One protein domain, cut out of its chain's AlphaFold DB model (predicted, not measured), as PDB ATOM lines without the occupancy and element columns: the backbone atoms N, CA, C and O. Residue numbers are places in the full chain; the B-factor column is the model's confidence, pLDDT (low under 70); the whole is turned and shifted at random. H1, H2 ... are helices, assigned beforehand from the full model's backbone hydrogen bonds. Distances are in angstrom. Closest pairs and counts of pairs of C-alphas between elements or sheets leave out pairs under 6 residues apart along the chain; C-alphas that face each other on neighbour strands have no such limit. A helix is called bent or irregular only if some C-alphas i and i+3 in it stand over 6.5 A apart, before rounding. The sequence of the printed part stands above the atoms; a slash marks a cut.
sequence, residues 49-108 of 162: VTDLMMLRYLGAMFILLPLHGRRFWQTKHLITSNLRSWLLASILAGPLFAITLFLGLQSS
ATOM      1  N   VAL A  49     123.915  95.189 117.640       80.31
ATOM      2  CA  VAL A  49     123.035  96.338 117.911       80.31
ATOM      3  C   VAL A  49     121.664  95.884 118.428       80.31
ATOM      4  O   VAL A  49     121.098  96.499 119.334       80.31
ATOM      5  N   THR A  50     121.138  94.784 117.885       84.38
ATOM      6  CA  THR A  50     119.853  94.203 118.298       84.38
ATOM      7  C   THR A  50     119.873  93.735 119.751       84.38
ATOM      8  O   THR A  50     118.926  94.019 120.485       84.38
ATOM      9  N   ASP A  51     120.957  93.095 120.197       84.94
ATOM     10  CA  ASP A  51     121.080  92.568 121.562       84.94
ATOM     11  C   ASP A  51     121.103  93.711 122.579       84.94
ATOM     12  O   ASP A  51     120.409  93.682 123.598       84.94
ATOM     13  N   LEU A  52     121.836  94.777 122.253       84.25
ATOM     14  CA  LEU A  52     121.897  95.991 123.060       84.25
ATOM     15  C   LEU A  52     120.556  96.727 123.124       84.25
ATOM     16  O   LEU A  52     120.169  97.228 124.184       84.25
ATOM     17  N   MET A  53     119.816  96.772 122.014       84.69
ATOM     18  CA  MET A  53     118.460  97.318 122.011       84.69
ATOM     19  C   MET A  53     117.512  96.485 122.870       84.69
ATOM     20  O   MET A  53     116.769  97.060 123.671       84.69
ATOM     21  N   MET A  54     117.547  95.155 122.747       85.50
ATOM     22  CA  MET A  54     116.739  94.282 123.595       85.50
ATOM     23  C   MET A  54     117.075  94.501 125.066       85.50
ATOM     24  O   MET A  54     116.161  94.732 125.852       85.50
ATOM     25  N   LEU A  55     118.357  94.531 125.438       86.69
ATOM     26  CA  LEU A  55     118.771  94.747 126.824       86.69
ATOM     27  C   LEU A  55     118.282  96.098 127.365       86.69
ATOM     28  O   LEU A  55     117.746  96.168 128.472       86.69
ATOM     29  N   ARG A  56     118.395  97.167 126.565       84.62
ATOM     30  CA  ARG A  56     117.933  98.510 126.938       84.62
ATOM     31  C   ARG A  56     116.424  98.555 127.175       84.62
ATOM     32  O   ARG A  56     115.988  99.084 128.197       84.62
ATOM     33  N   TYR A  57     115.627  98.037 126.242       86.94
ATOM     34  CA  TYR A  57     114.167  98.145 126.316       86.94
ATOM     35  C   TYR A  57     113.538  97.114 127.246       86.94
ATOM     36  O   TYR A  57     112.645  97.472 128.010       86.94
ATOM     37  N   LEU A  58     114.019  95.868 127.241       87.25
ATOM     38  CA  LEU A  58     113.560  94.847 128.183       87.25
ATOM     39  C   LEU A  58     113.973  95.210 129.605       87.25
ATOM     40  O   LEU A  58     113.136  95.158 130.499       87.25
ATOM     41  N   GLY A  59     115.215  95.656 129.815       87.19
ATOM     42  CA  GLY A  59     115.668  96.134 131.121       87.19
ATOM     43  C   GLY A  59     114.811  97.296 131.627       87.19
ATOM     44  O   GLY A  59     114.295  97.246 132.745       87.19
ATOM     45  N   ALA A  60     114.565  98.302 130.781       86.44
ATOM     46  CA  ALA A  60     113.672  99.408 131.122       86.44
ATOM     47  C   ALA A  60     112.243  98.929 131.424       86.44
ATOM     48  O   ALA A  60     111.636  99.402 132.382       86.44
ATOM     49  N   MET A  61     111.714  97.973 130.657       85.88
ATOM     50  CA  MET A  61     110.399  97.383 130.902       85.88
ATOM     51  C   MET A  61     110.350  96.676 132.259       85.88
ATOM     52  O   MET A  61     109.463  96.976 133.051       85.88
ATOM     53  N   PHE A  62     111.310  95.805 132.576       90.94
ATOM     54  CA  PHE A  62     111.350  95.088 133.856       90.94
ATOM     55  C   PHE A  62     111.465  96.022 135.064       90.94
ATOM     56  O   PHE A  62     110.890  95.730 136.109       90.94
ATOM     57  N   ILE A  63     112.156  97.154 134.921       88.12
ATOM     58  CA  ILE A  63     112.300  98.146 135.996       88.12
ATOM     59  C   ILE A  63     111.045  99.023 136.113       88.12
ATOM     60  O   ILE A  63     110.529  99.245 137.209       88.12
ATOM     61  N   LEU A  64     110.533  99.542 134.993       85.25
ATOM     62  CA  LEU A  64     109.447 100.525 134.997       85.25
ATOM     63  C   LEU A  64     108.069  99.893 135.199       85.25
ATOM     64  O   LEU A  64     107.210 100.529 135.816       85.25
ATOM     65  N   LEU A  65     107.850  98.665 134.726       84.62
ATOM     66  CA  LEU A  65     106.571  97.961 134.831       84.62
ATOM     67  C   LEU A  65     106.097  97.774 136.287       84.62
ATOM     68  O   LEU A  65     104.951  98.128 136.560       84.62
ATOM     69  N   PRO A  66     106.909  97.295 137.252       85.81
ATOM     70  CA  PRO A  66     106.464  97.179 138.642       85.81
ATOM     71  C   PRO A  66     106.267  98.546 139.312       85.81
ATOM     72  O   PRO A  66     105.324  98.719 140.084       85.81
ATOM     73  N   LEU A  67     107.104  99.537 138.983       84.00
ATOM     74  CA  LEU A  67     107.030 100.880 139.569       84.00
ATOM     75  C   LEU A  67     105.793 101.661 139.102       84.00
ATOM     76  O   LEU A  67     105.160 102.368 139.887       84.00
ATOM     77  N   HIS A  68     105.441 101.534 137.825       81.19
ATOM     78  CA  HIS A  68     104.390 102.336 137.197       81.19
ATOM     79  C   HIS A  68     103.144 101.531 136.843       81.19
ATOM     80  O   HIS A  68     102.133 102.129 136.474       81.19
ATOM     81  N   GLY A  69     103.164 100.208 137.015       79.38
ATOM     82  CA  GLY A  69     102.063  99.319 136.659       79.38
ATOM     83  C   GLY A  69     100.749  99.752 137.297       79.38
ATOM     84  O   GLY A  69      99.770  99.957 136.591       79.38
ATOM     85  N   ARG A  70     100.722 100.017 138.610       77.12
ATOM     86  CA  ARG A  70      99.491 100.473 139.290       77.12
ATOM     87  C   ARG A  70      98.959 101.806 138.756       77.12
ATOM     88  O   ARG A  70      97.755 101.932 138.545       77.12
ATOM     89  N   ARG A  71      99.836 102.779 138.494       78.12
ATOM     90  CA  ARG A  71      99.443 104.084 137.929       78.12
ATOM     91  C   ARG A  71      98.955 103.950 136.492       78.12
ATOM     92  O   ARG A  71      97.981 104.590 136.123       78.12
ATOM     93  N   PHE A  72      99.558 103.060 135.708       76.88
ATOM     94  CA  PHE A  72      99.116 102.777 134.346       76.88
ATOM     95  C   PHE A  72      97.645 102.349 134.308       76.88
ATOM     96  O   PHE A  72      96.906 102.815 133.447       76.88
ATOM     97  N   TRP A  73      97.190 101.538 135.272       76.94
ATOM     98  CA  TRP A  73      95.782 101.136 135.364       76.94
ATOM     99  C   TRP A  73      94.824 102.280 135.698       76.94
ATOM    100  O   TRP A  73      93.704 102.290 135.195       76.94
ATOM    101  N   GLN A  74      95.265 103.258 136.484       77.94
ATOM    102  CA  GLN A  74      94.457 104.422 136.859       77.94
ATOM    103  C   GLN A  74      94.351 105.442 135.713       77.94
ATOM    104  O   GLN A  74      93.326 106.103 135.553       77.94
ATOM    105  N   THR A  75      95.380 105.530 134.868       78.44
ATOM    106  CA  THR A  75      95.498 106.570 133.835       78.44
ATOM    107  C   THR A  75      95.261 106.063 132.408       78.44
ATOM    108  O   THR A  75      95.545 106.774 131.443       78.44
ATOM    109  N   LYS A  76      94.714 104.849 132.240       77.81
ATOM    110  CA  LYS A  76      94.503 104.221 130.918       77.81
ATOM    111  C   LYS A  76      93.756 105.116 129.931       77.81
ATOM    112  O   LYS A  76      94.112 105.151 128.758       77.81
ATOM    113  N   HIS A  77      92.770 105.866 130.420       76.81
ATOM    114  CA  HIS A  77      91.927 106.732 129.599       76.81
ATOM    115  C   HIS A  77      92.717 107.844 128.876       76.81
ATOM    116  O   HIS A  77      92.420 108.131 127.717       76.81
ATOM    117  N   LEU A  78      93.758 108.415 129.504       73.56
ATOM    118  CA  LEU A  78      94.622 109.442 128.885       73.56
ATOM    119  C   LEU A  78      95.548 108.865 127.809       73.56
ATOM    120  O   LEU A  78      95.967 109.567 126.885       73.56
ATOM    121  N   ILE A  79      95.895 107.584 127.945       75.00
ATOM    122  CA  ILE A  79      96.758 106.878 126.997       75.00
ATOM    123  C   ILE A  79      95.944 106.504 125.761       75.00
ATOM    124  O   ILE A  79      96.381 106.750 124.637       75.00
ATOM    125  N   THR A  80      94.731 105.977 125.951       81.19
ATOM    126  CA  THR A  80      93.855 105.577 124.844       81.19
ATOM    127  C   THR A  80      93.347 106.766 124.034       81.19
ATOM    128  O   THR A  80      93.234 106.650 122.817       81.19
ATOM    129  N   SER A  81      93.105 107.923 124.663       84.56
ATOM    130  CA  SER A  81      92.618 109.119 123.958       84.56
ATOM    131  C   SER A  81      93.639 109.715 122.982       84.56
ATOM    132  O   SER A  81      93.254 110.398 122.041       84.56
ATOM    133  N   ASN A  82      94.936 109.460 123.188       85.19
ATOM    134  CA  ASN A  82      96.033 110.026 122.391       85.19
ATOM    135  C   ASN A  82      96.983 108.947 121.851       85.19
ATOM    136  O   ASN A  82      98.160 109.215 121.597       85.19
ATOM    137  N   LEU A  83      96.486 107.717 121.687       86.38
ATOM    138  CA  LEU A  83      97.313 106.537 121.431       86.38
ATOM    139  C   LEU A  83      98.234 106.706 120.214       86.38
ATOM    140  O   LEU A  83      99.403 106.336 120.270       86.38
ATOM    141  N   ARG A  84      97.739 107.327 119.135       88.62
ATOM    142  CA  ARG A  84      98.527 107.579 117.919       88.62
ATOM    143  C   ARG A  84      99.735 108.482 118.184       88.62
ATOM    144  O   ARG A  84     100.829 108.174 117.723       88.62
ATOM    145  N   SER A  85      99.551 109.563 118.938       84.38
ATOM    146  CA  SER A  85     100.631 110.495 119.281       84.38
ATOM    147  C   SER A  85     101.664 109.837 120.194       84.38
ATOM    148  O   SER A  85     102.862 109.983 119.968       84.38
ATOM    149  N   TRP A  86     101.210 109.048 121.173       84.94
ATOM    150  CA  TRP A  86     102.097 108.291 122.060       84.94
ATOM    151  C   TRP A  86     102.892 107.212 121.321       84.94
ATOM    152  O   TRP A  86     104.082 107.046 121.591       84.94
ATOM    153  N   LEU A  87     102.272 106.509 120.369       85.25
ATOM    154  CA  LEU A  87     102.952 105.522 119.528       85.25
ATOM    155  C   LEU A  87     104.002 106.179 118.634       85.25
ATOM    156  O   LEU A  87     105.137 105.713 118.601       85.25
ATOM    157  N   LEU A  88     103.660 107.284 117.966       86.44
ATOM    158  CA  LEU A  88     104.618 108.031 117.147       86.44
ATOM    159  C   LEU A  88     105.801 108.514 117.986       86.44
ATOM    160  O   LEU A  88     106.946 108.251 117.623       86.44
ATOM    161  N   ALA A  89     105.539 109.141 119.136       83.38
ATOM    162  CA  ALA A  89     106.587 109.583 120.051       83.38
ATOM    163  C   ALA A  89     107.463 108.414 120.531       83.38
ATOM    164  O   ALA A  89     108.683 108.542 120.559       83.38
ATOM    165  N   SER A  90     106.863 107.261 120.842       84.69
ATOM    166  CA  SER A  90     107.597 106.070 121.291       84.69
ATOM    167  C   SER A  90     108.465 105.466 120.189       84.69
ATOM    168  O   SER A  90     109.579 105.038 120.467       84.69
ATOM    169  N   ILE A  91     107.995 105.452 118.938       85.69
ATOM    170  CA  ILE A  91     108.770 104.951 117.792       85.69
ATOM    171  C   ILE A  91     109.950 105.886 117.493       85.69
ATOM    172  O   ILE A  91     111.081 105.421 117.333       85.69
ATOM    173  N   LEU A  92     109.688 107.196 117.452       82.12
ATOM    174  CA  LEU A  92     110.682 108.234 117.168       82.12
ATOM    175  C   LEU A  92     111.756 108.318 118.259       82.12
ATOM    176  O   LEU A  92     112.945 108.264 117.951       82.12
ATOM    177  N   ALA A  93     111.348 108.432 119.524       79.00
ATOM    178  CA  ALA A  93     112.266 108.608 120.651       79.00
ATOM    179  C   ALA A  93     112.850 107.288 121.177       79.00
ATOM    180  O   ALA A  93     113.856 107.298 121.884       79.00
ATOM    181  N   GLY A  94     112.215 106.160 120.862       81.12
ATOM    182  CA  GLY A  94     112.669 104.834 121.248       81.12
ATOM    183  C   GLY A  94     113.462 104.164 120.120       81.12
ATOM    184  O   GLY A  94     114.631 104.506 119.921       81.12
ATOM    185  N   PRO A  95     112.894 103.174 119.406       82.19
ATOM    186  CA  PRO A  95     113.632 102.331 118.466       82.19
ATOM    187  C   PRO A  95     114.453 103.098 117.425       82.19
ATOM    188  O   PRO A  95     115.635 102.808 117.274       82.19
ATOM    189  N   LEU A  96     113.880 104.102 116.748       82.44
ATOM    190  CA  LEU A  96     114.593 104.837 115.691       82.44
ATOM    191  C   LEU A  96     115.796 105.610 116.236       82.44
ATOM    192  O   LEU A  96     116.885 105.560 115.658       82.44
ATOM    193  N   PHE A  97     115.622 106.276 117.377       81.81
ATOM    194  CA  PHE A  97     116.720 106.935 118.071       81.81
ATOM    195  C   PHE A  97     117.804 105.935 118.495       81.81
ATOM    196  O   PHE A  97     118.984 106.168 118.235       81.81
ATOM    197  N   ALA A  98     117.424 104.807 119.102       79.94
ATOM    198  CA  ALA A  98     118.382 103.809 119.577       79.94
ATOM    199  C   ALA A  98     119.172 103.155 118.436       79.94
ATOM    200  O   ALA A  98     120.385 103.008 118.566       79.94
ATOM    201  N   ILE A  99     118.523 102.824 117.316       82.56
ATOM    202  CA  ILE A  99     119.198 102.309 116.116       82.56
ATOM    203  C   ILE A  99     120.234 103.321 115.630       82.56
ATOM    204  O   ILE A  99     121.399 102.977 115.460       82.56
ATOM    205  N   THR A 100     119.831 104.582 115.466       80.19
ATOM    206  CA  THR A 100     120.723 105.646 114.978       80.19
ATOM    207  C   THR A 100     121.916 105.852 115.916       80.19
ATOM    208  O   THR A 100     123.054 105.979 115.468       80.19
ATOM    209  N   LEU A 101     121.666 105.825 117.226       81.25
ATOM    210  CA  LEU A 101     122.686 105.940 118.264       81.25
ATOM    211  C   LEU A 101     123.697 104.790 118.209       81.25
ATOM    212  O   LEU A 101     124.902 105.028 118.199       81.25
ATOM    213  N   PHE A 102     123.218 103.547 118.179       78.44
ATOM    214  CA  PHE A 102     124.081 102.369 118.185       78.44
ATOM    215  C   PHE A 102     124.838 102.181 116.873       78.44
ATOM    216  O   PHE A 102     126.006 101.803 116.910       78.44
ATOM    217  N   LEU A 103     124.228 102.513 115.735       78.19
ATOM    218  CA  LEU A 103     124.935 102.551 114.457       78.19
ATOM    219  C   LEU A 103     126.057 103.595 114.486       78.19
ATOM    220  O   LEU A 103     127.171 103.290 114.076       78.19
ATOM    221  N   GLY A 104     125.810 104.785 115.046       72.38
ATOM    222  CA  GLY A 104     126.848 105.806 115.237       72.38
ATOM    223  C   GLY A 104     127.973 105.382 116.195       72.38
ATOM    224  O   GLY A 104     129.133 105.750 115.999       72.38
ATOM    225  N   LEU A 105     127.661 104.580 117.219       71.69
ATOM    226  CA  LEU A 105     128.649 103.961 118.119       71.69
ATOM    227  C   LEU A 105     129.489 102.874 117.439       71.69
ATOM    228  O   LEU A 105     130.654 102.681 117.799       71.69
ATOM    229  N   GLN A 106     128.908 102.168 116.472       71.38
ATOM    230  CA  GLN A 106     129.594 101.126 115.719       71.38
ATOM    231  C   GLN A 106     130.526 101.712 114.647       71.38
ATOM    232  O   GLN A 106     131.620 101.187 114.446       71.38
ATOM    233  N   SER A 107     130.116 102.796 113.981       69.69
ATOM    234  CA  SER A 107     130.797 103.338 112.796       69.69
ATOM    235  C   SER A 107     131.816 104.453 113.056       69.69
ATOM    236  O   SER A 107     132.574 104.779 112.144       69.69
ATOM    237  N   SER A 108     131.859 105.046 114.256       65.50
ATOM    238  CA  SER A 108     132.717 106.213 114.542       65.50
ATOM    239  C   SER A 108     133.768 105.931 115.620       65.50
ATOM    240  O   SER A 108     133.692 104.937 116.346       65.50
TER     241      SER A 108
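What this domain is: This is residues 49 to 108 of the 162 residues of a protein of Vibrio quintilis (UniProt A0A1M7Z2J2). Two long helices, H1 and H3, make the sides of a narrow, flat V with an empty middle. The V closes where residues 49 to 53 of H1 meet H3b, and the short helix H2 bridges its wide end. The printed part has 60 residues with three named helices, H1, H2 and H3 in chain order, and no named strand; the class is all helix. The whole is loose, with a radius of gyration of the C-alphas of 14.2 A and spans of 44 by 24 by 12 A.

Where its parts are: H1, residues 49 to 74, begins with C-alpha 49 at (123.035, 96.338, 117.911) and is 35.2 A long from first to last C-alpha. It has a kink of 69 degrees near residue 67 and is irregular, with C-alphas 67 and 70 7.6 A apart. H2 is residues 76 to 80, with C-alpha 76 at (94.503, 104.221, 130.918). H3, residues 83 to 107, was assigned as one helix by its hydrogen bonds but is bent, with C-alphas 92 and 95 6.7 A apart. Its arms are H3a, residues 83 to 92, 14.1 A long, and H3b, residues 95 to 107, 18.1 A long, ending with C-alpha 107 at (130.797, 103.338, 112.796).

How they stand to each other: H1 touches H3b with residues 49 to 53 alone; the closest C-alphas, those of Val 49 and Phe 102, are 6.1 A apart. The two run opposite ways at a shallow tilt of 29 degrees. H1 and H3a are apart. H1 and H2 meet only through their link. H2 and H3a are close but not clearly touching, the closest C-alphas being those of Ile 79 and Trp 86, 7.4 A apart. H3a and H3b are near each other, at a shallow tilt of 1 degree. Every O i to N i+4 pair is within hydrogen-bond range in H2, H3a and H3b, and 18 of 22 in H1.

The domain as a whole: The C-alphas farthest apart, of Gln 74 and Ser 108, are 44.3 A apart. The printed part has no cut, and both links are tight. Residues 107 to 108 have pLDDT under 70.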